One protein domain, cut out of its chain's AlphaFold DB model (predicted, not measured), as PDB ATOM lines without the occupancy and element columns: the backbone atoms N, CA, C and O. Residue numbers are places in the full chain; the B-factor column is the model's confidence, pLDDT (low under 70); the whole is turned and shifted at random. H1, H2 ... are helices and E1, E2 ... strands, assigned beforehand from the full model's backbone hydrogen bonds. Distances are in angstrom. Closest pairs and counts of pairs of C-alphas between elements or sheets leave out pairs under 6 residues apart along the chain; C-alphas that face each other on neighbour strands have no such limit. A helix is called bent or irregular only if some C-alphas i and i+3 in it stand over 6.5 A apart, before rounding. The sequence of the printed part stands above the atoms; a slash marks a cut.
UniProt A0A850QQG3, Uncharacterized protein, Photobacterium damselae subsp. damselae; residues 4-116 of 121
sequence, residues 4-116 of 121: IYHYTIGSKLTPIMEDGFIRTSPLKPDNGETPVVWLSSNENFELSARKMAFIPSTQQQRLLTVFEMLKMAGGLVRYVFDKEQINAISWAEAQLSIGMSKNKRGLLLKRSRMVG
ATOM      1  N   ILE A   4     228.824 282.385 196.619       93.88
ATOM      2  CA  ILE A   4     229.115 282.307 195.186       93.88
ATOM      3  C   ILE A   4     230.614 282.433 194.931       93.88
ATOM      4  O   ILE A   4     231.354 283.052 195.696       93.88
ATOM      5  N   TYR A   5     231.069 281.819 193.844       94.12
ATOM      6  CA  TYR A   5     232.479 281.564 193.594       94.12
ATOM      7  C   TYR A   5     232.913 282.132 192.247       94.12
ATOM      8  O   TYR A   5     232.314 281.808 191.220       94.12
ATOM      9  N   HIS A   6     233.993 282.914 192.230       93.75
ATOM     10  CA  HIS A   6     234.692 283.270 190.994       93.75
ATOM     11  C   HIS A   6     235.970 282.444 190.866       93.75
ATOM     12  O   HIS A   6     236.857 282.542 191.714       93.75
ATOM     13  N   TYR A   7     236.084 281.654 189.800       93.19
ATOM     14  CA  TYR A   7     237.265 280.832 189.544       93.19
ATOM     15  C   TYR A   7     238.335 281.592 188.761       93.19
ATOM     16  O   TYR A   7     238.068 282.168 187.706       93.19
ATOM     17  N   THR A   8     239.575 281.497 189.228       93.31
ATOM     18  CA  THR A   8     240.764 282.017 188.554       93.31
ATOM     19  C   THR A   8     241.926 281.022 188.660       93.31
ATOM     20  O   THR A   8     241.775 279.894 189.133       93.31
ATOM     21  N   ILE A   9     243.093 281.414 188.162       93.62
ATOM     22  CA  ILE A   9     244.333 280.636 188.243       93.62
ATOM     23  C   ILE A   9     245.331 281.340 189.157       93.62
ATOM     24  O   ILE A   9     245.276 282.562 189.294       93.62
ATOM     25  N   GLY A  10     246.254 280.590 189.758       93.69
ATOM     26  CA  GLY A  10     247.237 281.143 190.697       93.69
ATOM     27  C   GLY A  10     248.047 282.307 190.125       93.69
ATOM     28  O   GLY A  10     248.216 283.320 190.790       93.69
ATOM     29  N   SER A  11     248.433 282.247 188.847       91.31
ATOM     30  CA  SER A  11     249.155 283.341 188.175       91.31
ATOM     31  C   SER A  11     248.348 284.639 188.011       91.31
ATOM     32  O   SER A  11     248.895 285.660 187.598       91.31
ATOM     33  N   LYS A  12     247.045 284.620 188.313       92.38
ATOM     34  CA  LYS A  12     246.160 285.791 188.335       92.38
ATOM     35  C   LYS A  12     245.754 286.207 189.746       92.38
ATOM     36  O   LYS A  12     245.119 287.244 189.881       92.38
ATOM     37  N   LEU A  13     246.126 285.445 190.775       93.12
ATOM     38  CA  LEU A  13     245.794 285.756 192.163       93.12
ATOM     39  C   LEU A  13     246.416 287.089 192.592       93.12
ATOM     40  O   LEU A  13     245.677 288.014 192.911       93.12
ATOM     41  N   THR A  14     247.746 287.208 192.520       90.81
ATOM     42  CA  THR A  14     248.467 288.419 192.945       90.81
ATOM     43  C   THR A  14     248.002 289.677 192.204       90.81
ATOM     44  O   THR A  14     247.606 290.614 192.889       90.81
ATOM     45  N   PRO A  15     247.899 289.699 190.857       92.25
ATOM     46  CA  PRO A  15     247.423 290.895 190.159       92.25
ATOM     47  C   PRO A  15     246.000 291.321 190.541       92.25
ATOM     48  O   PRO A  15     245.724 292.508 190.624       92.25
ATOM     49  N   ILE A  16     245.083 290.375 190.779       94.69
ATOM     50  CA  ILE A  16     243.709 290.714 191.195       94.69
ATOM     51  C   ILE A  16     243.707 291.307 192.611       94.69
ATOM     52  O   ILE A  16     242.960 292.246 192.875       94.69
ATOM     53  N   MET A  17     244.532 290.765 193.512       93.44
ATOM     54  CA  MET A  17     244.667 291.274 194.879       93.44
ATOM     55  C   MET A  17     245.285 292.676 194.911       93.44
ATOM     56  O   MET A  17     244.830 293.511 195.683       93.44
ATOM     57  N   GLU A  18     246.290 292.933 194.073       95.56
ATOM     58  CA  GLU A  18     246.936 294.246 193.941       95.56
ATOM     59  C   GLU A  18     246.006 295.288 193.307       95.56
ATOM     60  O   GLU A  18     245.928 296.411 193.798       95.56
ATOM     61  N   ASP A  19     245.257 294.914 192.261       94.69
ATOM     62  CA  ASP A  19     244.255 295.789 191.636       94.69
ATOM     63  C   ASP A  19     243.089 296.089 192.598       94.69
ATOM     64  O   ASP A  19     242.483 297.157 192.532       94.69
ATOM     65  N   GLY A  20     242.746 295.139 193.475       93.56
ATOM     66  CA  GLY A  20     241.608 295.229 194.393       93.56
ATOM     67  C   GLY A  20     240.250 294.925 193.747       93.56
ATOM     68  O   GLY A  20     239.214 295.101 194.387       93.56
ATOM     69  N   PHE A  21     240.218 294.468 192.490       91.44
ATOM     70  CA  PHE A  21     238.978 294.126 191.791       91.44
ATOM     71  C   PHE A  21     239.155 293.049 190.713       91.44
ATOM     72  O   PHE A  21     240.208 292.890 190.097       91.44
ATOM     73  N   ILE A  22     238.068 292.318 190.441       91.88
ATOM     74  CA  ILE A  22     237.992 291.343 189.347       91.88
ATOM     75  C   ILE A  22     237.475 292.044 188.092       91.88
ATOM     76  O   ILE A  22     236.385 292.614 188.085       91.88
ATOM     77  N   ARG A  23     238.243 291.966 187.005       90.00
ATOM     78  CA  ARG A  23     237.862 292.527 185.703       90.00
ATOM     79  C   ARG A  23     236.990 291.552 184.909       90.00
ATOM     80  O   ARG A  23     237.146 290.335 185.006       90.00
ATOM     81  N   THR A  24     236.100 292.097 184.086       88.81
ATOM     82  CA  THR A  24     235.276 291.318 183.153       88.81
ATOM     83  C   THR A  24     236.128 290.654 182.066       88.81
ATOM     84  O   THR A  24     237.238 291.087 181.751       88.81
ATOM     85  N   SER A  25     235.606 289.571 181.485       81.31
ATOM     86  CA  SER A  25     236.249 288.846 180.389       81.31
ATOM     87  C   SER A  25     235.215 288.433 179.330       81.31
ATOM     88  O   SER A  25     234.127 287.988 179.694       81.31
ATOM     89  N   PRO A  26     235.555 288.474 178.027       78.62
ATOM     90  CA  PRO A  26     236.823 288.958 177.463       78.62
ATOM     91  C   PRO A  26     236.961 290.487 177.562       78.62
ATOM     92  O   PRO A  26     235.968 291.200 177.539       78.62
ATOM     93  N   LEU A  27     238.198 290.999 177.627       75.75
ATOM     94  CA  LEU A  27     238.468 292.451 177.633       75.75
ATOM     95  C   LEU A  27     238.011 293.148 176.341       75.75
ATOM     96  O   LEU A  27     237.745 294.345 176.336       75.75
ATOM     97  N   LYS A  28     237.961 292.392 175.242       79.94
ATOM     98  CA  LYS A  28     237.476 292.821 173.929       79.94
ATOM     99  C   LYS A  28     236.475 291.773 173.439       79.94
ATOM    100  O   LYS A  28     236.900 290.795 172.824       79.94
ATOM    101  N   PRO A  29     235.198 291.880 173.827       80.19
ATOM    102  CA  PRO A  29     234.165 290.967 173.354       80.19
ATOM    103  C   PRO A  29     233.909 291.140 171.856       80.19
ATOM    104  O   PRO A  29     234.242 292.172 171.271       80.19
ATOM    105  N   ASP A  30     233.320 290.111 171.244       77.62
ATOM    106  CA  ASP A  30     232.807 290.204 169.877       77.62
ATOM    107  C   ASP A  30     231.741 291.319 169.806       77.62
ATOM    108  O   ASP A  30     231.086 291.622 170.809       77.62
ATOM    109  N   ASN A  31     231.546 291.933 168.633       73.88
ATOM    110  CA  ASN A  31     230.587 293.035 168.471       73.88
ATOM    111  C   ASN A  31     229.194 292.659 169.017       73.88
ATOM    112  O   ASN A  31     228.580 291.697 168.557       73.88
ATOM    113  N   GLY A  32     228.696 293.450 169.972       81.12
ATOM    114  CA  GLY A  32     227.379 293.278 170.593       81.12
ATOM    115  C   GLY A  32     227.356 292.420 171.862       81.12
ATOM    116  O   GLY A  32     226.325 292.382 172.530       81.12
ATOM    117  N   GLU A  33     228.461 291.768 172.238       88.88
ATOM    118  CA  GLU A  33     228.551 291.064 173.519       88.88
ATOM    119  C   GLU A  33     228.969 292.004 174.659       88.88
ATOM    120  O   GLU A  33     229.934 292.761 174.557       88.88
ATOM    121  N   THR A  34     228.262 291.915 175.785       88.81
ATOM    122  CA  THR A  34     228.652 292.584 177.031       88.81
ATOM    123  C   THR A  34     229.644 291.693 177.783       88.81
ATOM    124  O   THR A  34     229.340 290.521 178.024       88.81
ATOM    125  N   PRO A  35     230.828 292.198 178.170       88.62
ATOM    126  CA  PRO A  35     231.798 291.406 178.908       88.62
ATOM    127  C   PRO A  35     231.315 291.218 180.351       88.62
ATOM    128  O   PRO A  35     230.833 292.157 180.983       88.62
ATOM    129  N   VAL A  36     231.468 290.011 180.893       89.50
ATOM    130  CA  VAL A  36     230.940 289.657 182.220       89.50
ATOM    131  C   VAL A  36     231.992 288.983 183.092       89.50
ATOM    132  O   VAL A  36     233.042 288.542 182.617       89.50
ATOM    133  N   VAL A  37     231.705 288.903 184.390       91.62
ATOM    134  CA  VAL A  37     232.419 288.041 185.335       91.62
ATOM    135  C   VAL A  37     231.536 286.835 185.618       91.62
ATOM    136  O   VAL A  37     230.389 286.979 186.032       91.62
ATOM    137  N   TRP A  38     232.069 285.636 185.393       90.00
ATOM    138  CA  TRP A  38     231.344 284.404 185.686       90.00
ATOM    139  C   TRP A  38     231.451 284.048 187.163       90.00
ATOM    140  O   TRP A  38     232.546 284.051 187.737       90.00
ATOM    141  N   LEU A  39     230.304 283.707 187.741       92.06
ATOM    142  CA  LEU A  39     230.144 283.279 189.122       92.06
ATOM    143  C   LEU A  39     229.446 281.921 189.137       92.06
ATOM    144  O   LEU A  39     228.582 281.643 188.309       92.06
ATOM    145  N   SER A  40     229.823 281.082 190.090       90.88
ATOM    146  CA  SER A  40     229.219 279.775 190.317       90.88
ATOM    147  C   SER A  40     228.559 279.729 191.685       90.88
ATOM    148  O   SER A  40     229.088 280.272 192.647       90.88
ATOM    149  N   SER A  41     227.425 279.042 191.786       89.75
ATOM    150  CA  SER A  41     226.806 278.687 193.074       89.75
ATOM    151  C   SER A  41     227.189 277.279 193.542       89.75
ATOM    152  O   SER A  41     226.639 276.783 194.522       89.75
ATOM    153  N   ASN A  42     228.094 276.599 192.832       88.00
ATOM    154  CA  ASN A  42     228.534 275.257 193.179       88.00
ATOM    155  C   ASN A  42     229.647 275.319 194.229       88.00
ATOM    156  O   ASN A  42     230.741 275.819 193.963       88.00
ATOM    157  N   GLU A  43     229.373 274.777 195.414       87.25
ATOM    158  CA  GLU A  43     230.352 274.645 196.500       87.25
ATOM    159  C   GLU A  43     231.529 273.737 196.135       87.25
ATOM    160  O   GLU A  43     232.633 273.901 196.663       87.25
ATOM    161  N   ASN A  44     231.310 272.818 195.195       87.50
ATOM    162  CA  ASN A  44     232.335 271.939 194.670       87.50
ATOM    163  C   ASN A  44     233.006 272.577 193.461       87.50
ATOM    164  O   ASN A  44     232.368 273.219 192.625       87.50
ATOM    165  N   PHE A  45     234.310 272.348 193.359       84.06
ATOM    166  CA  PHE A  45     235.104 272.857 192.256       84.06
ATOM    167  C   PHE A  45     234.568 272.358 190.904       84.06
ATOM    168  O   PHE A  45     234.470 271.153 190.665       84.06
ATOM    169  N   GLU A  46     234.255 273.283 189.995       86.88
ATOM    170  CA  GLU A  46     233.763 272.931 188.665       86.88
ATOM    171  C   GLU A  46     234.900 272.607 187.696       86.88
ATOM    172  O   GLU A  46     235.777 273.422 187.411       86.88
ATOM    173  N   LEU A  47     234.846 271.419 187.094       86.94
ATOM    174  CA  LEU A  47     235.841 270.979 186.113       86.94
ATOM    175  C   LEU A  47     235.874 271.845 184.841       86.94
ATOM    176  O   LEU A  47     236.878 271.808 184.124       86.94
ATOM    177  N   SER A  48     234.821 272.619 184.575       87.12
ATOM    178  CA  SER A  48     234.735 273.625 183.509       87.12
ATOM    179  C   SER A  48     235.642 274.839 183.740       87.12
ATOM    180  O   SER A  48     235.984 275.520 182.776       87.12
ATOM    181  N   ALA A  49     236.100 275.083 184.974       89.31
ATOM    182  CA  ALA A  49     237.022 276.174 185.297       89.31
ATOM    183  C   ALA A  49     238.484 275.887 184.894       89.31
ATOM    184  O   ALA A  49     239.333 276.785 184.919       89.31
ATOM    185  N   ARG A  50     238.799 274.643 184.509       92.12
ATOM    186  CA  ARG A  50     240.135 274.246 184.040       92.12
ATOM    187  C   ARG A  50     240.472 274.928 182.715       92.12
ATOM    188  O   ARG A  50     239.604 275.171 181.880       92.12
ATOM    189  N   LYS A  51     241.755 275.227 182.508       90.31
ATOM    190  CA  LYS A  51     242.223 275.871 181.275       90.31
ATOM    191  C   LYS A  51     242.546 274.842 180.198       90.31
ATOM    192  O   LYS A  51     242.932 273.708 180.482       90.31
ATOM    193  N   MET A  52     242.377 275.272 178.953       90.38
ATOM    194  CA  MET A  52     242.826 274.537 177.777       90.38
ATOM    195  C   MET A  52     244.317 274.785 177.567       90.38
ATOM    196  O   MET A  52     244.766 275.928 177.636       90.38
ATOM    197  N   ALA A  53     245.058 273.728 177.262       91.19
ATOM    198  CA  ALA A  53     246.400 273.813 176.718       91.19
ATOM    199  C   ALA A  53     246.384 273.435 175.237       91.19
ATOM    200  O   ALA A  53     245.633 272.553 174.809       91.19
ATOM    201  N   PHE A  54     247.238 274.108 174.473       92.94
ATOM    202  CA  PHE A  54     247.561 273.746 173.101       92.94
ATOM    203  C   PHE A  54     248.828 272.894 173.104       92.94
ATOM    204  O   PHE A  54     249.794 273.241 173.780       92.94
ATOM    205  N   ILE A  55     248.816 271.780 172.374       90.19
ATOM    206  CA  ILE A  55     249.963 270.888 172.203       90.19
ATOM    207  C   ILE A  55     250.552 271.168 170.814       90.19
ATOM    208  O   ILE A  55     249.989 270.695 169.825       90.19
ATOM    209  N   PRO A  56     251.673 271.910 170.702       90.75
ATOM    210  CA  PRO A  56     252.186 272.341 169.402       90.75
ATOM    211  C   PRO A  56     252.540 271.184 168.466       90.75
ATOM    212  O   PRO A  56     252.278 271.263 167.272       90.75
ATOM    213  N   SER A  57     253.074 270.087 169.011       92.81
ATOM    214  CA  SER A  57     253.522 268.928 168.229       92.81
ATOM    215  C   SER A  57     252.393 268.183 167.516       92.81
ATOM    216  O   SER A  57     252.628 267.584 166.473       92.81
ATOM    217  N   THR A  58     251.176 268.210 168.059       93.19
ATOM    218  CA  THR A  58     250.007 267.518 167.488       93.19
ATOM    219  C   THR A  58     248.951 268.483 166.959       93.19
ATOM    220  O   THR A  58     247.957 268.047 166.388       93.19
ATOM    221  N   GLN A  59     249.140 269.789 167.175       92.81
ATOM    222  CA  GLN A  59     248.144 270.844 166.954       92.81
ATOM    223  C   GLN A  59     246.801 270.598 167.662       92.81
ATOM    224  O   GLN A  59     245.770 271.161 167.291       92.81
ATOM    225  N   GLN A  60     246.792 269.769 168.707       92.75
ATOM    226  CA  GLN A  60     245.582 269.450 169.456       92.75
ATOM    227  C   GLN A  60     245.409 270.373 170.659       92.75
ATOM    228  O   GLN A  60     246.367 270.883 171.243       92.75
ATOM    229  N   GLN A  61     244.154 270.551 171.064       91.12
ATOM    230  CA  GLN A  61     243.799 271.218 172.308       91.12
ATOM    231  C   GLN A  61     243.251 270.196 173.298       91.12
ATOM    232  O   GLN A  61     242.419 269.364 172.940       91.12
ATOM    233  N   ARG A  62     243.657 270.296 174.563       90.94
ATOM    234  CA  ARG A  62     243.061 269.509 175.650       90.94
ATOM    235  C   ARG A  62     242.919 270.325 176.922       90.94
ATOM    236  O   ARG A  62     243.625 271.312 177.115       90.94
ATOM    237  N   LEU A  63     242.046 269.881 177.818       91.19
ATOM    238  CA  LEU A  63     241.999 270.434 179.165       91.19
ATOM    239  C   LEU A  63     243.204 269.974 179.970       91.19
ATOM    240  O   LEU A  63     243.609 268.809 179.913       91.19
ATOM    241  N   LEU A  64     243.737 270.898 180.753       92.69
ATOM    242  CA  LEU A  64     244.704 270.578 181.784       92.69
ATOM    243  C   LEU A  64     244.023 269.807 182.919       92.69
ATOM    244  O   LEU A  64     242.877 270.070 183.299       92.69
ATOM    245  N   THR A  65     244.735 268.835 183.472       91.19
ATOM    246  CA  THR A  65     244.387 268.205 184.750       91.19
ATOM    247  C   THR A  65     244.607 269.190 185.902       91.19
ATOM    248  O   THR A  65     245.287 270.202 185.746       91.19
ATOM    249  N   VAL A  66     244.063 268.906 187.090       89.56
ATOM    250  CA  VAL A  66     244.283 269.755 188.281       89.56
ATOM    251  C   VAL A  66     245.773 269.863 188.624       89.56
ATOM    252  O   VAL A  66     246.261 270.944 188.942       89.56
ATOM    253  N   PHE A  67     246.517 268.764 188.491       93.06
ATOM    254  CA  PHE A  67     247.957 268.747 188.729       93.06
ATOM    255  C   PHE A  67     248.732 269.606 187.722       93.06
ATOM    256  O   PHE A  67     249.652 270.334 188.089       93.06
ATOM    257  N   GLU A  68     248.343 269.575 186.450       94.12
ATOM    258  CA  GLU A  68     248.959 270.432 185.437       94.12
ATOM    259  C   GLU A  68     248.583 271.899 185.624       94.12
ATOM    260  O   GLU A  68     249.439 272.762 185.472       94.12
ATOM    261  N   MET A  69     247.343 272.193 186.028       93.81
ATOM    262  CA  MET A  69     246.949 273.544 186.433       93.81
ATOM    263  C   MET A  69     247.838 274.058 187.571       93.81
ATOM    264  O   MET A  69     248.277 275.205 187.517       93.81
ATOM    265  N   LEU A  70     248.142 273.215 188.568       93.62
ATOM    266  CA  LEU A  70     249.070 273.554 189.650       93.62
ATOM    267  C   LEU A  70     250.449 273.934 189.109       93.62
ATOM    268  O   LEU A  70     250.930 275.032 189.378       93.62
ATOM    269  N   LYS A  71     251.043 273.062 188.294       94.75
ATOM    270  CA  LYS A  71     252.393 273.263 187.757       94.75
ATOM    271  C   LYS A  71     252.509 274.428 186.774       94.75
ATOM    272  O   LYS A  71     253.511 275.129 186.787       94.75
ATOM    273  N   MET A  72     251.521 274.608 185.900       92.50
ATOM    274  CA  MET A  72     251.620 275.523 184.756       92.50
ATOM    275  C   MET A  72     250.976 276.886 185.008       92.50
ATOM    276  O   MET A  72     251.346 277.867 184.370       92.50
ATOM    277  N   ALA A  73     249.983 276.951 185.895       91.75
ATOM    278  CA  ALA A  73     249.164 278.142 186.105       91.75
ATOM    279  C   ALA A  73     249.110 278.589 187.576       91.75
ATOM    280  O   ALA A  73     248.353 279.504 187.900       91.75
ATOM    281  N   GLY A  74     249.889 277.959 188.464       93.06
ATOM    282  CA  GLY A  74     249.868 278.226 189.906       93.06
ATOM    283  C   GLY A  74     248.641 277.648 190.616       93.06
ATOM    284  O   GLY A  74     248.311 278.061 191.722       93.06
ATOM    285  N   GLY A  75     247.939 276.713 189.978       92.81
ATOM    286  CA  GLY A  75     246.755 276.062 190.529       92.81
ATOM    287  C   GLY A  75     245.456 276.732 190.125       92.81
ATOM    288  O   GLY A  75     245.417 277.704 189.369       92.81
ATOM    289  N   LEU A  76     244.375 276.145 190.619       91.19
ATOM    290  CA  LEU A  76     243.028 276.675 190.496       91.19
ATOM    291  C   LEU A  76     242.677 277.353 191.813       91.19
ATOM    292  O   LEU A  76     242.767 276.737 192.872       91.19
ATOM    293  N   VAL A  77     242.288 278.616 191.730       92.62
ATOM    294  CA  VAL A  77     241.941 279.448 192.882       92.62
ATOM    295  C   VAL A  77     240.495 279.892 192.725       92.62
ATOM    296  O   VAL A  77     240.003 280.037 191.604       92.62
ATOM    297  N   ARG A  78     239.798 280.114 193.837       92.69
ATOM    298  CA  ARG A  78     238.478 280.741 193.813       92.69
ATOM    299  C   ARG A  78     238.378 281.850 194.845       92.69
ATOM    300  O   ARG A  78     238.805 281.665 195.980       92.69
ATOM    301  N   TYR A  79     237.773 282.957 194.444       93.69
ATOM    302  CA  TYR A  79     237.253 283.947 195.377       93.69
ATOM    303  C   TYR A  79     235.871 283.508 195.836       93.69
ATOM    304  O   TYR A  79     235.095 282.982 195.034       93.69
ATOM    305  N   VAL A  80     235.591 283.703 197.121       94.31
ATOM    306  CA  VAL A  80     234.313 283.370 197.749       94.31
ATOM    307  C   VAL A  80     233.643 284.674 198.136       94.31
ATOM    308  O   VAL A  80     234.251 285.493 198.822       94.31
ATOM    309  N   PHE A  81     232.406 284.854 197.694       93.38
ATOM    310  CA  PHE A  81     231.599 286.019 198.018       93.38
ATOM    311  C   PHE A  81     230.311 285.582 198.688       93.38
ATOM    312  O   PHE A  81     229.729 284.557 198.312       93.38
ATOM    313  N   ASP A  82     229.834 286.397 199.622       94.25
ATOM    314  CA  ASP A  82     228.441 286.324 200.025       94.25
ATOM    315  C   ASP A  82     227.571 286.800 198.858       94.25
ATOM    316  O   ASP A  82     227.768 287.891 198.316       94.25
ATOM    317  N   LYS A  83     226.607 285.971 198.452       91.38
ATOM    318  CA  LYS A  83     225.671 286.294 197.375       91.38
ATOM    319  C   LYS A  83     224.920 287.593 197.654       91.38
ATOM    320  O   LYS A  83     224.623 288.317 196.713       91.38
ATOM    321  N   GLU A  84     224.625 287.891 198.916       92.31
ATOM    322  CA  GLU A  84     223.877 289.094 199.302       92.31
ATOM    323  C   GLU A  84     224.683 290.387 199.084       92.31
ATOM    324  O   GLU A  84     224.106 291.461 198.950       92.31
ATOM    325  N   GLN A  85     226.011 290.284 198.975       92.06
ATOM    326  CA  GLN A  85     226.909 291.418 198.741       92.06
ATOM    327  C   GLN A  85     227.193 291.672 197.255       92.06
ATOM    328  O   GLN A  85     227.823 292.671 196.909       92.06
ATOM    329  N   ILE A  86     226.756 290.773 196.368       91.56
ATOM    330  CA  ILE A  86     227.054 290.834 194.938       91.56
ATOM    331  C   ILE A  86     225.757 290.969 194.147       91.56
ATOM    332  O   ILE A  86     224.904 290.084 194.164       91.56
ATOM    333  N   ASN A  87     225.648 292.040 193.360       90.31
ATOM    334  CA  ASN A  87     224.560 292.209 192.401       90.31
ATOM    335  C   ASN A  87     224.792 291.339 191.148       90.31
ATOM    336  O   ASN A  87     225.179 291.833 190.088       90.31
ATOM    337  N   ALA A  88     224.634 290.024 191.297       90.81
ATOM    338  CA  ALA A  88     224.757 289.054 190.215       90.81
ATOM    339  C   ALA A  88     223.387 288.729 189.610       90.81
ATOM    340  O   ALA A  88     222.447 288.396 190.331       90.81
ATOM    341  N   ILE A  89     223.306 288.734 188.279       91.38
ATOM    342  CA  ILE A  89     222.150 288.209 187.547       91.38
ATOM    343  C   ILE A  89     222.260 286.691 187.381       91.38
ATOM    344  O   ILE A  89     223.356 286.121 187.338       91.38
ATOM    345  N   SER A  90     221.117 286.023 187.275       89.88
ATOM    346  CA  SER A  90     221.051 284.598 186.960       89.88
ATOM    347  C   SER A  90     221.553 284.307 185.544       89.88
ATOM    348  O   SER A  90     221.625 285.181 184.676       89.88
ATOM    349  N   TRP A  91     221.874 283.038 185.279       86.44
ATOM    350  CA  TRP A  91     222.241 282.605 183.934       86.44
ATOM    351  C   TRP A  91     221.108 282.860 182.932       86.44
ATOM    352  O   TRP A  91     221.374 283.420 181.872       86.44
ATOM    353  N   ALA A  92     219.858 282.542 183.279       88.38
ATOM    354  CA  ALA A  92     218.688 282.802 182.441       88.38
ATOM    355  C   ALA A  92     218.549 284.290 182.055       88.38
ATOM    356  O   ALA A  92     218.343 284.609 180.884       88.38
ATOM    357  N   GLU A  93     218.748 285.210 183.001       91.19
ATOM    358  CA  GLU A  93     218.750 286.656 182.726       91.19
ATOM    359  C   GLU A  93     219.944 287.073 181.855       91.19
ATOM    360  O   GLU A  93     219.797 287.863 180.915       91.19
ATOM    361  N   ALA A  94     221.129 286.512 182.112       90.12
ATOM    362  CA  ALA A  94     222.325 286.781 181.317       90.12
ATOM    363  C   ALA A  94     222.136 286.361 179.850       90.12
ATOM    364  O   ALA A  94     222.536 287.086 178.942       90.12
ATOM    365  N   GLN A  95     221.455 285.240 179.585       87.94
ATOM    366  CA  GLN A  95     221.152 284.789 178.220       87.94
ATOM    367  C   GLN A  95     220.342 285.807 177.405       87.94
ATOM    368  O   GLN A  95     220.401 285.781 176.172       87.94
ATOM    369  N   LEU A  96     219.573 286.673 178.059       89.19
ATOM    370  CA  LEU A  96     218.740 287.675 177.398       89.19
ATOM    371  C   LEU A  96     219.450 289.024 177.254       89.19
ATOM    372  O   LEU A  96     219.164 289.757 176.313       89.19
ATOM    373  N   SER A  97     220.384 289.338 178.152       89.38
ATOM    374  CA  SER A  97     220.931 290.691 178.309       89.38
ATOM    375  C   SER A  97     222.354 290.877 177.779       89.38
ATOM    376  O   SER A  97     222.700 291.978 177.366       89.38
ATOM    377  N   ILE A  98     223.186 289.829 177.732       89.38
ATOM    378  CA  ILE A  98     224.626 289.992 177.439       89.38
ATOM    379  C   ILE A  98     224.976 289.944 175.944       89.38
ATOM    380  O   ILE A  98     226.151 289.984 175.595       89.38
ATOM    381  N   GLY A  99     223.989 289.779 175.059       89.19
ATOM    382  CA  GLY A  99     224.205 289.732 173.605       89.19
ATOM    383  C   GLY A  99     224.889 288.462 173.070       89.19
ATOM    384  O   GLY A  99     225.144 288.360 171.874       89.19
ATOM    385  N   MET A 100     225.155 287.454 173.913       87.75
ATOM    386  CA  MET A 100     225.787 286.198 173.483       87.75
ATOM    387  C   MET A 100     224.866 285.387 172.562       87.75
ATOM    388  O   MET A 100     223.747 285.020 172.943       87.75
ATOM    389  N   SER A 101     225.366 285.023 171.378       88.12
ATOM    390  CA  SER A 101     224.596 284.265 170.384       88.12
ATOM    391  C   SER A 101     224.144 282.889 170.894       88.12
ATOM    392  O   SER A 101     224.853 282.214 171.647       88.12
ATOM    393  N   LYS A 102     222.976 282.414 170.427       88.38
ATOM    394  CA  LYS A 102     222.443 281.080 170.781       88.38
ATOM    395  C   LYS A 102     223.447 279.957 170.493       88.38
ATOM    396  O   LYS A 102     223.592 279.048 171.308       88.38
ATOM    397  N   ASN A 103     224.182 280.052 169.383       89.62
ATOM    398  CA  ASN A 103     225.189 279.065 168.991       89.62
ATOM    399  C   ASN A 103     226.359 279.019 169.984       89.62
ATOM    400  O   ASN A 103     226.744 277.938 170.433       89.62
ATOM    401  N   LYS A 104     226.894 280.182 170.382       87.62
ATOM    402  CA  LYS A 104     227.991 280.272 171.359       87.62
ATOM    403  C   LYS A 104     227.549 279.773 172.736       87.62
ATOM    404  O   LYS A 104     228.268 278.987 173.351       87.62
ATOM    405  N   ARG A 105     226.329 280.120 173.167       88.06
ATOM    406  CA  ARG A 105     225.716 279.581 174.395       88.06
ATOM    407  C   ARG A 105     225.616 278.059 174.369       88.06
ATOM    408  O   ARG A 105     226.078 277.398 175.296       88.06
ATOM    409  N   GLY A 106     225.067 277.500 173.289       89.69
ATOM    410  CA  GLY A 106     224.954 276.052 173.108       89.69
ATOM    411  C   GLY A 106     226.314 275.353 173.159       89.69
ATOM    412  O   GLY A 106     226.454 274.311 173.798       89.69
ATOM    413  N   LEU A 107     227.346 275.960 172.565       89.06
ATOM    414  CA  LEU A 107     228.710 275.438 172.608       89.06
ATOM    415  C   LEU A 107     229.298 275.441 174.029       89.06
ATOM    416  O   LEU A 107     229.919 274.452 174.425       89.06
ATOM    417  N   LEU A 108     229.100 276.514 174.799       86.44
ATOM    418  CA  LEU A 108     229.566 276.603 176.188       86.44
ATOM    419  C   LEU A 108     228.884 275.561 177.080       86.44
ATOM    420  O   LEU A 108     229.569 274.834 177.799       86.44
ATOM    421  N   LEU A 109     227.558 275.423 176.977       88.19
ATOM    422  CA  LEU A 109     226.798 274.420 177.730       88.19
ATOM    423  C   LEU A 109     227.225 272.997 177.357       88.19
ATOM    424  O   LEU A 109     227.489 272.182 178.241       88.19
ATOM    425  N   LYS A 110     227.386 272.707 176.057       90.12
ATOM    426  CA  LYS A 110     227.895 271.412 175.584       90.12
ATOM    427  C   LYS A 110     229.273 271.110 176.175       90.12
ATOM    428  O   LYS A 110     229.481 270.023 176.703       90.12
ATOM    429  N   ARG A 111     230.206 272.069 176.128       87.12
ATOM    430  CA  ARG A 111     231.561 271.915 176.690       87.12
ATOM    431  C   ARG A 111     231.549 271.691 178.196       87.12
ATOM    432  O   ARG A 111     232.250 270.801 178.661       87.12
ATOM    433  N   SER A 112     230.724 272.434 178.931       86.19
ATOM    434  CA  SER A 112     230.552 272.262 180.377       86.19
ATOM    435  C   SER A 112     230.078 270.841 180.726       86.19
ATOM    436  O   SER A 112     230.677 270.164 181.564       86.19
ATOM    437  N   ARG A 113     229.082 270.324 179.996       89.12
ATOM    438  CA  ARG A 113     228.570 268.957 180.188       89.12
ATOM    439  C   ARG A 113     229.603 267.882 179.837       89.12
ATOM    440  O   ARG A 113     229.744 266.921 180.586       89.12
ATOM    441  N   MET A 114     230.370 268.055 178.753       88.06
ATOM    442  CA  MET A 114     231.431 267.108 178.355       88.06
ATOM    443  C   MET A 114     232.510 266.921 179.429       88.06
ATOM    444  O   MET A 114     233.178 265.893 179.453       88.06
ATOM    445  N   VAL A 115     232.687 267.901 180.316       85.75
ATOM    446  CA  VAL A 115     233.676 267.843 181.402       85.75
ATOM    447  C   VAL A 115     233.049 267.501 182.751       85.75
ATOM    448  O   VAL A 115     233.695 267.682 183.779       85.75
ATOM    449  N   GLY A 116     231.793 267.042 182.762       83.31
ATOM    450  CA  GLY A 116     231.068 266.645 183.968       83.31
ATOM    451  C   GLY A 116     230.599 267.810 184.844       83.31
ATOM    452  O   GLY A 116     230.168 267.582 185.972       83.31
TER     453      GLY A 116
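This is residues 4 to 116 of the 121 residues of an uncharacterized protein of Photobacterium damselae subsp. damselae (UniProt A0A850QQG3). A two-stranded ribbon of E1 and E4 makes one side of the domain, with H1 and H2 meeting at the end of it where E1 ends and E4 begins; H3 and H4 lie away from the ribbon, H4 apart from both of its strands. The hairpin of E2 and E3 is an arm whose tip, residues 55 to 60, sticks out, while residues 20 to 51, with no named element, wind between these parts. The printed part has 113 residues, with four named helices and four named strands in the order E1 H1 E2 E3 H2 E4 H3 H4; both two-stranded sheets, E1 - E4 and E2 - E3, are antiparallel. The class is mixed, helices and strands, and the whole is compact by its radius of gyration of the C-alphas, 15.2 A, with spans of 41 by 34 by 27 A.

Find C-alpha 4 at (229.115, 282.307, 195.186); from there E1 runs through residues 4 to 9, 16.8 A. H1 follows at once, residues 10 to 19, 15.0 A; it is irregular, with C-alphas 11 and 14 at 7.0 A. After the long stretch, look for E2 at residues 52 to 55, 9.8 A, and E3 at residues 60 to 63, 10.4 A. Next come H2, residues 66 to 73, 9.9 A, and E4, residues 76 to 82, 19.9 A, beginning at C-alpha 76 (243.028, 276.675, 190.496). H3 takes residues 91 to 97, 9.9 A, and H4 residues 102 to 114, 18.3 A, ending at C-alpha 114 (231.431, 267.108, 178.355).

Look first at E1 and E4, antiparallel at 155 degrees: N 4 and O 81 are 2.9 A apart and N 8 and O 77 are 2.8 A apart, within hydrogen-bond range. H1 and H2 only just touch, with 3 pairs of C-alphas within 8 A, the closest those of Ser 11 and Ala 73 at 5.6 A; they run the same way at a steep tilt of 55 degrees. The closest C-alphas of H2 and E4, Met 69 and Leu 76, are 6.5 A apart. E2 and E3 are a hairpin, antiparallel at 147 degrees, with N 53 and O 62 at 2.8 A. H3 and H4 are close but not clearly touching, their closest C-alphas, Gln 95 and Arg 105, at 7.9 A; they run opposite ways at a shallow tilt of 19 degrees. H4 is apart from E1, E4 and H2, for instance. Every O i to N i+4 pair is within hydrogen-bond range in H2 and H4, against 4 of 6 in H1 and 2 of 3 in H3.

The two C-alphas farthest apart, those of Ser 57 and Glu 84, are 47.4 A apart. The printed part, residues 4 to 116, has no cut. The link from H1 to E2, 32 residues, is long; that from E4 to H3, 8 residues, is short but not tight. The mean pLDDT of the printed part is 89.9, and no printed residue of this predicted model is under 70.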